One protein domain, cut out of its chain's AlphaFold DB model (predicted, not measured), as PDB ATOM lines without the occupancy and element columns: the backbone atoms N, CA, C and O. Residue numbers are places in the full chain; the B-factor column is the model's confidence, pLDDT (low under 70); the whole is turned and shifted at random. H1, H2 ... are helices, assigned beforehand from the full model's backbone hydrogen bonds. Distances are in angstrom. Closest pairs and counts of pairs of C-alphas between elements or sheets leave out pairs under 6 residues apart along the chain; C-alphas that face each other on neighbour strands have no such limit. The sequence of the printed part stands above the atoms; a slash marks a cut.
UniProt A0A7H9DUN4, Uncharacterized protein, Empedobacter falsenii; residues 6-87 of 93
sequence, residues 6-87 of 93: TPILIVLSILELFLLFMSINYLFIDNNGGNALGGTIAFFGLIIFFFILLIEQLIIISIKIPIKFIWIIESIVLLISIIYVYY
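AT A GLANCE: This is residues 6 to 87 of the 93 residues of an uncharacterized protein of Empedobacter falsenii (UniProt A0A7H9DUN4). What is the main picture? H2, the longest helix, and H1 lie side by side as a long helical hairpin, and H3 turns back from the far end of H2 and splays away as an arm that meets the hairpin near the beginning of H1, while residues 79 to 87 of H3 stick out free. What is it made of? The printed part has 82 residues with three named helices, H1, H2 and H3 in chain order, and no named strand, and its class is all helix. How is the whole shaped? It is loose, with a radius of gyration of the C-alphas of 15.7 A, and only just flat, spanning 48 by 32 by 13 A.

IN THESE COORDINATES: Where is the longest helix? H2 holds residues 33 to 62, 44.1 A from first to last C-alpha, and begins at C-alpha 33 at (9.966, -15.628, 27.951). Where are the other two? H1 holds residues 7 to 29 over 32.5 A, from C-alpha 7 at (-8.086, -40.588, 46.440). H3 holds residues 67 to 87 over 30.5 A and ends at C-alpha 87 at (-16.494, -19.970, 45.681).

HOW THE PARTS SIT: How does H2 stand to H1? They touch and form a helical hairpin, running opposite ways at a shallow tilt of 27 degrees; their closest C-alphas, of Ser 23 and Gly 39, are 4.2 A apart. What does H3 touch? Its residues 71 to 78 alone touch residues 7 to 8 of H1, the closest C-alphas being those of Pro 7 and Glu 74, 6.0 A apart. H1 and H3 run the same way at a steep tilt of 55 degrees. H2 and H3 are apart, but only just, at 8.3 A. What do the backbones show? In H1, H2 and H3 every O i to N i+4 pair is within hydrogen-bond range.

THE WHOLE: How large is it? The two C-alphas farthest apart, of Asn 32 and Lys 64, are 49.1 A apart. Is there a cut or a long link? The printed part has no cut, and the links H1 to H2 and H2 to H3 are tight. Is confidence low anywhere? No printed residue is under 70, and the mean pLDDT of the printed part is 94.4.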
ATOM      1  N   THR A   6      -5.075 -44.377  47.145       94.94
ATOM      2  CA  THR A   6      -5.896 -43.413  47.881       94.94
ATOM      3  C   THR A   6      -6.419 -42.324  46.937       94.94
ATOM      4  O   THR A   6      -5.829 -42.099  45.874       94.94
ATOM      5  N   PRO A   7      -7.551 -41.671  47.261       95.62
ATOM      6  CA  PRO A   7      -8.086 -40.588  46.440       95.62
ATOM      7  C   PRO A   7      -7.091 -39.448  46.190       95.62
ATOM      8  O   PRO A   7      -6.977 -38.998  45.049       95.62
ATOM      9  N   ILE A   8      -6.343 -39.009  47.210       95.25
ATOM     10  CA  ILE A   8      -5.322 -37.963  47.054       95.25
ATOM     11  C   ILE A   8      -4.206 -38.438  46.124       95.25
ATOM     12  O   ILE A   8      -3.839 -37.691  45.215       95.25
ATOM     13  N   LEU A   9      -3.724 -39.680  46.283       95.25
ATOM     14  CA  LEU A   9      -2.722 -40.252  45.379       95.25
ATOM     15  C   LEU A   9      -3.191 -40.188  43.924       95.25
ATOM     16  O   LEU A   9      -2.433 -39.754  43.060       95.25
ATOM     17  N   ILE A  10      -4.435 -40.591  43.647       95.25
ATOM     18  CA  ILE A  10      -4.991 -40.590  42.287       95.25
ATOM     19  C   ILE A  10      -5.021 -39.168  41.712       95.25
ATOM     20  O   ILE A  10      -4.518 -38.942  40.611       95.25
ATOM     21  N   VAL A  11      -5.596 -38.213  42.446       95.12
ATOM     22  CA  VAL A  11      -5.775 -36.837  41.958       95.12
ATOM     23  C   VAL A  11      -4.431 -36.142  41.751       95.12
ATOM     24  O   VAL A  11      -4.200 -35.566  40.687       95.12
ATOM     25  N   LEU A  12      -3.526 -36.221  42.729       94.88
ATOM     26  CA  LEU A  12      -2.216 -35.580  42.629       94.88
ATOM     27  C   LEU A  12      -1.334 -36.236  41.561       94.88
ATOM     28  O   LEU A  12      -0.667 -35.509  40.835       94.88
ATOM     29  N   SER A  13      -1.394 -37.560  41.373       94.88
ATOM     30  CA  SER A  13      -0.639 -38.225  40.294       94.88
ATOM     31  C   SER A  13      -1.091 -37.759  38.906       94.88
ATOM     32  O   SER A  13      -0.272 -37.562  38.012       94.88
ATOM     33  N   ILE A  14      -2.399 -37.553  38.704       96.00
ATOM     34  CA  ILE A  14      -2.920 -37.007  37.441       96.00
ATOM     35  C   ILE A  14      -2.422 -35.570  37.240       96.00
ATOM     36  O   ILE A  14      -1.981 -35.223  36.145       96.00
ATOM     37  N   LEU A  15      -2.456 -34.742  38.288       95.00
ATOM     38  CA  LEU A  15      -1.952 -33.368  38.227       95.00
ATOM     39  C   LEU A  15      -0.448 -33.313  37.938       95.00
ATOM     40  O   LEU A  15      -0.024 -32.497  37.124       95.00
ATOM     41  N   GLU A  16       0.349 -34.198  38.531       95.88
ATOM     42  CA  GLU A  16       1.781 -34.306  38.239       95.88
ATOM     43  C   GLU A  16       2.054 -34.625  36.773       95.88
ATOM     44  O   GLU A  16       2.955 -34.029  36.189       95.88
ATOM     45  N   LEU A  17       1.266 -35.505  36.144       97.00
ATOM     46  CA  LEU A  17       1.410 -35.791  34.715       97.00
ATOM     47  C   LEU A  17       1.156 -34.545  33.855       97.00
ATOM     48  O   LEU A  17       1.900 -34.292  32.905       97.00
ATOM     49  N   PHE A  18       0.148 -33.739  34.203       96.25
ATOM     50  CA  PHE A  18      -0.099 -32.463  33.527       96.25
ATOM     51  C   PHE A  18       1.046 -31.469  33.744       96.25
ATOM     52  O   PHE A  18       1.513 -30.858  32.781       96.25
ATOM     53  N   LEU A  19       1.532 -31.330  34.980       96.56
ATOM     54  CA  LEU A  19       2.658 -30.451  35.304       96.56
ATOM     55  C   LEU A  19       3.940 -30.887  34.594       96.56
ATOM     56  O   LEU A  19       4.665 -30.042  34.074       96.56
ATOM     57  N   LEU A  20       4.193 -32.193  34.507       97.19
ATOM     58  CA  LEU A  20       5.327 -32.757  33.783       97.19
ATOM     59  C   LEU A  20       5.248 -32.370  32.310       97.19
ATOM     60  O   LEU A  20       6.202 -31.798  31.784       97.19
ATOM     61  N   PHE A  21       4.107 -32.616  31.665       96.75
ATOM     62  CA  PHE A  21       3.913 -32.274  30.258       96.75
ATOM     63  C   PHE A  21       4.111 -30.774  29.999       96.75
ATOM     64  O   PHE A  21       4.847 -30.399  29.086       96.75
ATOM     65  N   MET A  22       3.518 -29.918  30.836       95.19
ATOM     66  CA  MET A  22       3.648 -28.461  30.725       95.19
ATOM     67  C   MET A  22       5.086 -27.995  30.959       95.19
ATOM     68  O   MET A  22       5.597 -27.184  30.190       95.19
ATOM     69  N   SER A  23       5.763 -28.538  31.976       97.12
ATOM     70  CA  SER A  23       7.159 -28.201  32.267       97.12
ATOM     71  C   SER A  23       8.076 -28.578  31.106       97.12
ATOM     72  O   SER A  23       8.878 -27.755  30.679       97.12
ATOM     73  N   ILE A  24       7.912 -29.775  30.528       96.88
ATOM     74  CA  ILE A  24       8.727 -30.225  29.397       96.88
ATOM     75  C   ILE A  24       8.477 -29.334  28.181       96.88
ATOM     76  O   ILE A  24       9.425 -28.855  27.557       96.88
ATOM     77  N   ASN A  25       7.208 -29.087  27.856       96.38
ATOM     78  CA  ASN A  25       6.846 -28.302  26.686       96.38
ATOM     79  C   ASN A  25       7.381 -26.866  26.793       96.38
ATOM     80  O   ASN A  25       8.094 -26.398  25.910       96.38
ATOM     81  N   TYR A  26       7.129 -26.183  27.907       96.69
ATOM     82  CA  TYR A  26       7.469 -24.769  28.037       96.69
ATOM     83  C   TYR A  26       8.934 -24.487  28.391       96.69
ATOM     84  O   TYR A  26       9.412 -23.386  28.131       96.69
ATOM     85  N   LEU A  27       9.672 -25.454  28.949       95.50
ATOM     86  CA  LEU A  27      11.109 -25.290  29.202       95.50
ATOM     87  C   LEU A  27      11.978 -25.689  28.006       95.50
ATOM     88  O   LEU A  27      13.048 -25.107  27.823       95.50
ATOM     89  N   PHE A  28      11.551 -26.664  27.197       94.50
ATOM     90  CA  PHE A  28      12.419 -27.255  26.170       94.50
ATOM     91  C   PHE A  28      11.904 -27.131  24.732       94.50
ATOM     92  O   PHE A  28      12.717 -27.231  23.816       94.50
ATOM     93  N   ILE A  29      10.602 -26.921  24.510       94.50
ATOM     94  CA  ILE A  29      10.009 -26.855  23.163       94.50
ATOM     95  C   ILE A  29       9.599 -25.416  22.826       94.50
ATOM     96  O   ILE A  29      10.144 -24.826  21.900       94.50
ATOM     97  N   ASP A  30       8.678 -24.836  23.597       93.25
ATOM     98  CA  ASP A  30       8.143 -23.481  23.404       93.25
ATOM     99  C   ASP A  30       8.686 -22.514  24.470       93.25
ATOM    100  O   ASP A  30       7.949 -21.884  25.232       93.25
ATOM    101  N   ASN A  31      10.016 -22.444  24.554       92.25
ATOM    102  CA  ASN A  31      10.741 -21.641  25.539       92.25
ATOM    103  C   ASN A  31      10.838 -20.165  25.112       92.25
ATOM    104  O   ASN A  31      11.902 -19.639  24.786       92.25
ATOM    105  N   ASN A  32       9.687 -19.501  25.097       92.44
ATOM    106  CA  ASN A  32       9.571 -18.052  24.967       92.44
ATOM    107  C   ASN A  32       9.365 -17.431  26.354       92.44
ATOM    108  O   ASN A  32       8.770 -18.065  27.215       92.44
ATOM    109  N   GLY A  33       9.821 -16.195  26.594       84.56
ATOM    110  CA  GLY A  33       9.966 -15.628  27.951       84.56
ATOM    111  C   GLY A  33       8.819 -15.909  28.942       84.56
ATOM    112  O   GLY A  33       9.066 -16.426  30.029       84.56
ATOM    113  N   GLY A  34       7.562 -15.633  28.571       87.62
ATOM    114  CA  GLY A  34       6.401 -15.921  29.430       87.62
ATOM    115  C   GLY A  34       6.137 -17.419  29.642       87.62
ATOM    116  O   GLY A  34       5.862 -17.850  30.762       87.62
ATOM    117  N   ASN A  35       6.297 -18.226  28.594       94.38
ATOM    118  CA  ASN A  35       6.159 -19.679  28.662       94.38
ATOM    119  C   ASN A  35       7.263 -20.293  29.528       94.38
ATOM    120  O   ASN A  35       6.965 -21.115  30.384       94.38
ATOM    121  N   ALA A  36       8.506 -19.823  29.405       94.75
ATOM    122  CA  ALA A  36       9.637 -20.269  30.218       94.75
ATOM    123  C   ALA A  36       9.355 -20.131  31.723       94.75
ATOM    124  O   ALA A  36       9.650 -21.029  32.520       94.75
ATOM    125  N   LEU A  37       8.724 -19.018  32.114       94.19
ATOM    126  CA  LEU A  37       8.319 -18.767  33.493       94.19
ATOM    127  C   LEU A  37       7.194 -19.720  33.925       94.19
ATOM    128  O   LEU A  37       7.292 -20.335  34.986       94.19
ATOM    129  N   GLY A  38       6.184 -19.927  33.074       94.25
ATOM    130  CA  GLY A  38       5.132 -20.927  33.299       94.25
ATOM    131  C   GLY A  38       5.671 -22.358  33.433       94.25
ATOM    132  O   GLY A  38       5.271 -23.087  34.340       94.25
ATOM    133  N   GLY A  39       6.632 -22.746  32.591       96.12
ATOM    134  CA  GLY A  39       7.312 -24.040  32.649       96.12
ATOM    135  C   GLY A  39       8.138 -24.217  33.922       96.12
ATOM    136  O   GLY A  39       8.119 -25.287  34.529       96.12
ATOM    137  N   THR A  40       8.796 -23.149  34.381       95.88
ATOM    138  CA  THR A  40       9.543 -23.134  35.648       95.88
ATOM    139  C   THR A  40       8.605 -23.307  36.843       95.88
ATOM    140  O   THR A  40       8.876 -24.121  37.726       95.88
ATOM    141  N   ILE A  41       7.471 -22.597  36.861       95.38
ATOM    142  CA  ILE A  41       6.443 -22.752  37.902       95.38
ATOM    143  C   ILE A  41       5.885 -24.178  37.892       95.38
ATOM    144  O   ILE A  41       5.778 -24.795  38.950       95.38
ATOM    145  N   ALA A  42       5.580 -24.728  36.713       96.00
ATOM    146  CA  ALA A  42       5.090 -26.097  36.584       96.00
ATOM    147  C   ALA A  42       6.102 -27.121  37.122       96.00
ATOM    148  O   ALA A  42       5.719 -28.053  37.828       96.00
ATOM    149  N   PHE A  43       7.393 -26.914  36.857       96.81
ATOM    150  CA  PHE A  43       8.467 -27.761  37.372       96.81
ATOM    151  C   PHE A  43       8.590 -27.696  38.902       96.81
ATOM    152  O   PHE A  43       8.664 -28.737  39.557       96.81
ATOM    153  N   PHE A  44       8.550 -26.501  39.499       97.06
ATOM    154  CA  PHE A  44       8.532 -26.373  40.961       97.06
ATOM    155  C   PHE A  44       7.277 -26.995  41.578       97.06
ATOM    156  O   PHE A  44       7.379 -27.699  42.582       97.06
ATOM    157  N   GLY A  45       6.111 -26.790  40.958       95.69
ATOM    158  CA  GLY A  45       4.861 -27.429  41.364       95.69
ATOM    159  C   GLY A  45       4.963 -28.955  41.356       95.69
ATOM    160  O   GLY A  45       4.554 -29.594  42.322       95.69
ATOM    161  N   LEU A  46       5.586 -29.527  40.320       96.94
ATOM    162  CA  LEU A  46       5.838 -30.965  40.214       96.94
ATOM    163  C   LEU A  46       6.690 -31.468  41.383       96.94
ATOM    164  O   LEU A  46       6.313 -32.431  42.041       96.94
ATOM    165  N   ILE A  47       7.805 -30.796  41.689       97.00
ATOM    166  CA  ILE A  47       8.674 -31.177  42.815       97.00
ATOM    167  C   ILE A  47       7.903 -31.131  44.141       97.00
ATOM    168  O   ILE A  47       8.018 -32.045  44.958       97.00
ATOM    169  N   ILE A  48       7.115 -30.076  44.362       96.12
ATOM    170  CA  ILE A  48       6.328 -29.915  45.589       96.12
ATOM    171  C   ILE A  48       5.304 -31.047  45.719       96.12
ATOM    172  O   ILE A  48       5.222 -31.673  46.778       96.12
ATOM    173  N   PHE A  49       4.551 -31.344  44.659       95.38
ATOM    174  CA  PHE A  49       3.557 -32.422  44.672       95.38
ATOM    175  C   PHE A  49       4.196 -33.793  44.880       95.38
ATOM    176  O   PHE A  49       3.682 -34.572  45.685       95.38
ATOM    177  N   PHE A  50       5.380 -34.018  44.311       95.31
ATOM    178  CA  PHE A  50       6.117 -35.260  44.501       95.31
ATOM    179  C   PHE A  50       6.468 -35.489  45.974       95.31
ATOM    180  O   PHE A  50       6.268 -36.581  46.514       95.31
ATOM    181  N   PHE A  51       6.934 -34.447  46.670       96.56
ATOM    182  CA  PHE A  51       7.190 -34.535  48.109       96.56
ATOM    183  C   PHE A  51       5.910 -34.727  48.927       96.56
ATOM    184  O   PHE A  51       5.921 -35.507  49.881       96.56
ATOM    185  N   ILE A  52       4.807 -34.068  48.557       95.06
ATOM    186  CA  ILE A  52       3.509 -34.256  49.221       95.06
ATOM    187  C   ILE A  52       3.057 -35.717  49.100       95.06
ATOM    188  O   ILE A  52       2.699 -36.320  50.112       95.06
ATOM    189  N   LEU A  53       3.137 -36.307  47.904       95.12
ATOM    190  CA  LEU A  53       2.793 -37.711  47.671       95.12
ATOM    191  C   LEU A  53       3.690 -38.673  48.451       95.12
ATOM    192  O   LEU A  53       3.202 -39.633  49.045       95.12
ATOM    193  N   LEU A  54       4.998 -38.413  48.499       94.62
ATOM    194  CA  LEU A  54       5.915 -39.225  49.300       94.62
ATOM    195  C   LEU A  54       5.549 -39.203  50.787       94.62
ATOM    196  O   LEU A  54       5.507 -40.257  51.426       94.62
ATOM    197  N   ILE A  55       5.274 -38.019  51.338       94.94
ATOM    198  CA  ILE A  55       4.905 -37.857  52.749       94.94
ATOM    199  C   ILE A  55       3.565 -38.544  53.035       94.94
ATOM    200  O   ILE A  55       3.448 -39.269  54.024       94.94
ATOM    201  N   GLU A  56       2.570 -38.367  52.166       93.50
ATOM    202  CA  GLU A  56       1.253 -38.993  52.296       93.50
ATOM    203  C   GLU A  56       1.364 -40.527  52.329       93.50
ATOM    204  O   GLU A  56       0.881 -41.165  53.272       93.50
ATOM    205  N   GLN A  57       2.119 -41.123  51.403       93.81
ATOM    206  CA  GLN A  57       2.311 -42.573  51.360       93.81
ATOM    207  C   GLN A  57       3.068 -43.091  52.588       93.81
ATOM    208  O   GLN A  57       2.724 -44.151  53.126       93.81
ATOM    209  N   LEU A  58       4.066 -42.345  53.075       93.69
ATOM    210  CA  LEU A  58       4.765 -42.669  54.322       93.69
ATOM    211  C   LEU A  58       3.799 -42.683  55.513       93.69
ATOM    212  O   LEU A  58       3.815 -43.639  56.296       93.69
ATOM    213  N   ILE A  59       2.923 -41.681  55.630       92.00
ATOM    214  CA  ILE A  59       1.914 -41.611  56.696       92.00
ATOM    215  C   ILE A  59       0.954 -42.802  56.597       92.00
ATOM    216  O   ILE A  59       0.765 -43.518  57.579       92.00
ATOM    217  N   ILE A  60       0.404 -43.079  55.414       92.19
ATOM    218  CA  ILE A  60      -0.589 -44.146  55.189       92.19
ATOM    219  C   ILE A  60      -0.036 -45.549  55.449       92.19
ATOM    220  O   ILE A  60      -0.765 -46.465  55.858       92.19
ATOM    221  N   ILE A  61       1.248 -45.761  55.178       90.06
ATOM    222  CA  ILE A  61       1.918 -47.026  55.484       90.06
ATOM    223  C   ILE A  61       2.191 -47.138  56.987       90.06
ATOM    224  O   ILE A  61       2.077 -48.236  57.533       90.06
ATOM    225  N   SER A  62       2.482 -46.017  57.651       89.62
ATOM    226  CA  SER A  62       2.777 -45.972  59.088       89.62
ATOM    227  C   SER A  62       1.529 -46.133  59.962       89.62
ATOM    228  O   SER A  62       1.587 -46.755  61.024       89.62
ATOM    229  N   ILE A  63       0.381 -45.612  59.522       87.75
ATOM    230  CA  ILE A  63      -0.882 -45.730  60.255       87.75
ATOM    231  C   ILE A  63      -1.565 -47.078  59.986       87.75
ATOM    232  O   ILE A  63      -1.731 -47.522  58.848       87.75
ATOM    233  N   LYS A  64      -2.045 -47.729  61.050       83.62
ATOM    234  CA  LYS A  64      -2.829 -48.978  60.972       83.62
ATOM    235  C   LYS A  64      -4.326 -48.717  60.753       83.62
ATOM    236  O   LYS A  64      -5.165 -49.454  61.265       83.62
ATOM    237  N   ILE A  65      -4.670 -47.651  60.030       88.31
ATOM    238  CA  ILE A  65      -6.066 -47.319  59.736       88.31
ATOM    239  C   ILE A  65      -6.529 -48.138  58.520       88.31
ATOM    240  O   ILE A  65      -5.803 -48.233  57.525       88.31
ATOM    241  N   PRO A  66      -7.728 -48.746  58.565       91.62
ATOM    242  CA  PRO A  66      -8.325 -49.403  57.406       91.62
ATOM    243  C   PRO A  66      -8.456 -48.452  56.208       91.62
ATOM    244  O   PRO A  66      -9.025 -47.367  56.314       91.62
ATOM    245  N   ILE A  67      -8.004 -48.908  55.035       90.25
ATOM    246  CA  ILE A  67      -7.947 -48.110  53.796       90.25
ATOM    247  C   ILE A  67      -9.298 -47.496  53.404       90.25
ATOM    248  O   ILE A  67      -9.348 -46.386  52.889       90.25
ATOM    249  N   LYS A  68     -10.408 -48.174  53.722       94.12
ATOM    250  CA  LYS A  68     -11.769 -47.685  53.464       94.12
ATOM    251  C   LYS A  68     -12.056 -46.348  54.159       94.12
ATOM    252  O   LYS A  68     -12.742 -45.509  53.591       94.12
ATOM    253  N   PHE A  69     -11.537 -46.143  55.369       94.12
ATOM    254  CA  PHE A  69     -11.736 -44.890  56.100       94.12
ATOM    255  C   PHE A  69     -10.886 -43.763  55.519       94.12
ATOM    256  O   PHE A  69     -11.378 -42.648  55.394       94.12
ATOM    257  N   ILE A  70      -9.656 -44.071  55.099       94.69
ATOM    258  CA  ILE A  70      -8.779 -43.122  54.401       94.69
ATOM    259  C   ILE A  70      -9.467 -42.631  53.121       94.69
ATOM    260  O   ILE A  70      -9.583 -41.431  52.911       94.69
ATOM    261  N   TRP A  71     -10.047 -43.550  52.344       96.38
ATOM    262  CA  TRP A  71     -10.834 -43.211  51.155       96.38
ATOM    263  C   TRP A  71     -11.970 -42.225  51.440       96.38
ATOM    264  O   TRP A  71     -12.147 -41.265  50.694       96.38
ATOM    265  N   ILE A  72     -12.736 -42.443  52.512       96.69
ATOM    266  CA  ILE A  72     -13.846 -41.554  52.881       96.69
ATOM    267  C   ILE A  72     -13.319 -40.170  53.269       96.69
ATOM    268  O   ILE A  72     -13.798 -39.168  52.743       96.69
ATOM    269  N   ILE A  73     -12.327 -40.116  54.163       95.25
ATOM    270  CA  ILE A  73     -11.772 -38.859  54.683       95.25
ATOM    271  C   ILE A  73     -11.187 -38.027  53.544       95.25
ATOM    272  O   ILE A  73     -11.524 -36.856  53.396       95.25
ATOM    273  N   GLU A  74     -10.356 -38.634  52.703       95.56
ATOM    274  CA  GLU A  74      -9.716 -37.929  51.598       95.56
ATOM    275  C   GLU A  74     -10.710 -37.463  50.536       95.56
ATOM    276  O   GLU A  74     -10.577 -36.355  50.023       95.56
ATOM    277  N   SER A  75     -11.748 -38.255  50.247       96.88
ATOM    278  CA  SER A  75     -12.807 -37.827  49.325       96.88
ATOM    279  C   SER A  75     -13.542 -36.592  49.850       96.88
ATOM    280  O   SER A  75     -13.843 -35.683  49.078       96.88
ATOM    281  N   ILE A  76     -13.795 -36.523  51.162       97.56
ATOM    282  CA  ILE A  76     -14.405 -35.348  51.801       97.56
ATOM    283  C   ILE A  76     -13.471 -34.138  51.702       97.56
ATOM    284  O   ILE A  76     -13.921 -33.056  51.328       97.56
ATOM    285  N   VAL A  77     -12.175 -34.311  51.987       95.94
ATOM    286  CA  VAL A  77     -11.177 -33.233  51.874       95.94
ATOM    287  C   VAL A  77     -11.115 -32.691  50.444       95.94
ATOM    288  O   VAL A  77     -11.155 -31.479  50.249       95.94
ATOM    289  N   LEU A  78     -11.079 -33.567  49.436       95.50
ATOM    290  CA  LEU A  78     -11.084 -33.165  48.028       95.50
ATOM    291  C   LEU A  78     -12.361 -32.403  47.654       95.50
ATOM    292  O   LEU A  78     -12.284 -31.371  46.988       95.50
ATOM    293  N   LEU A  79     -13.523 -32.867  48.116       96.44
ATOM    294  CA  LEU A  79     -14.800 -32.203  47.863       96.44
ATOM    295  C   LEU A  79     -14.831 -30.789  48.465       96.44
ATOM    296  O   LEU A  79     -15.221 -29.842  47.784       96.44
ATOM    297  N   ILE A  80     -14.374 -30.634  49.712       95.75
ATOM    298  CA  ILE A  80     -14.279 -29.327  50.380       95.75
ATOM    299  C   ILE A  80     -13.325 -28.404  49.616       95.75
ATOM    300  O   ILE A  80     -13.666 -27.246  49.385       95.75
ATOM    301  N   SER A  81     -12.170 -28.909  49.178       91.44
ATOM    302  CA  SER A  81     -11.200 -28.135  48.393       91.44
ATOM    303  C   SER A  81     -11.795 -27.627  47.079       91.44
ATOM    304  O   SER A  81     -11.622 -26.458  46.739       91.44
ATOM    305  N   ILE A  82     -12.551 -28.466  46.362       92.88
ATOM    306  CA  ILE A  82     -13.231 -28.070  45.119       92.88
ATOM    307  C   ILE A  82     -14.267 -26.979  45.393       92.88
ATOM    308  O   ILE A  82     -14.299 -25.972  44.690       92.88
ATOM    309  N   ILE A  83     -15.094 -27.157  46.428       94.88
ATOM    310  CA  ILE A  83     -16.105 -26.170  46.823       94.88
ATOM    311  C   ILE A  83     -15.436 -24.838  47.179       94.88
ATOM    312  O   ILE A  83     -15.874 -23.782  46.724       94.88
ATOM    313  N   TYR A  84     -14.353 -24.877  47.957       93.94
ATOM    314  CA  TYR A  84     -13.610 -23.685  48.350       93.94
ATOM    315  C   TYR A  84     -13.076 -22.920  47.135       93.94
ATOM    316  O   TYR A  84     -13.284 -21.709  47.038       93.94
ATOM    317  N   VAL A  85     -12.442 -23.625  46.193       92.00
ATOM    318  CA  VAL A  85     -11.920 -23.028  44.955       92.00
ATOM    319  C   VAL A  85     -13.049 -22.489  44.078       92.00
ATOM    320  O   VAL A  85     -12.911 -21.415  43.503       92.00
ATOM    321  N   TYR A  86     -14.186 -23.179  43.999       92.88
ATOM    322  CA  TYR A  86     -15.340 -22.708  43.233       92.88
ATOM    323  C   TYR A  86     -15.879 -21.368  43.755       92.88
ATOM    324  O   TYR A  86     -16.180 -20.477  42.964       92.88
ATOM    325  N   TYR A  87     -15.972 -21.201  45.079       94.12
ATOM    326  CA  TYR A  87     -16.494 -19.970  45.681       94.12
ATOM    327  C   TYR A  87     -15.493 -18.811  45.706       94.12
ATOM    328  O   TYR A  87     -15.901 -17.663  45.552       94.12
TER     329      TYR A  87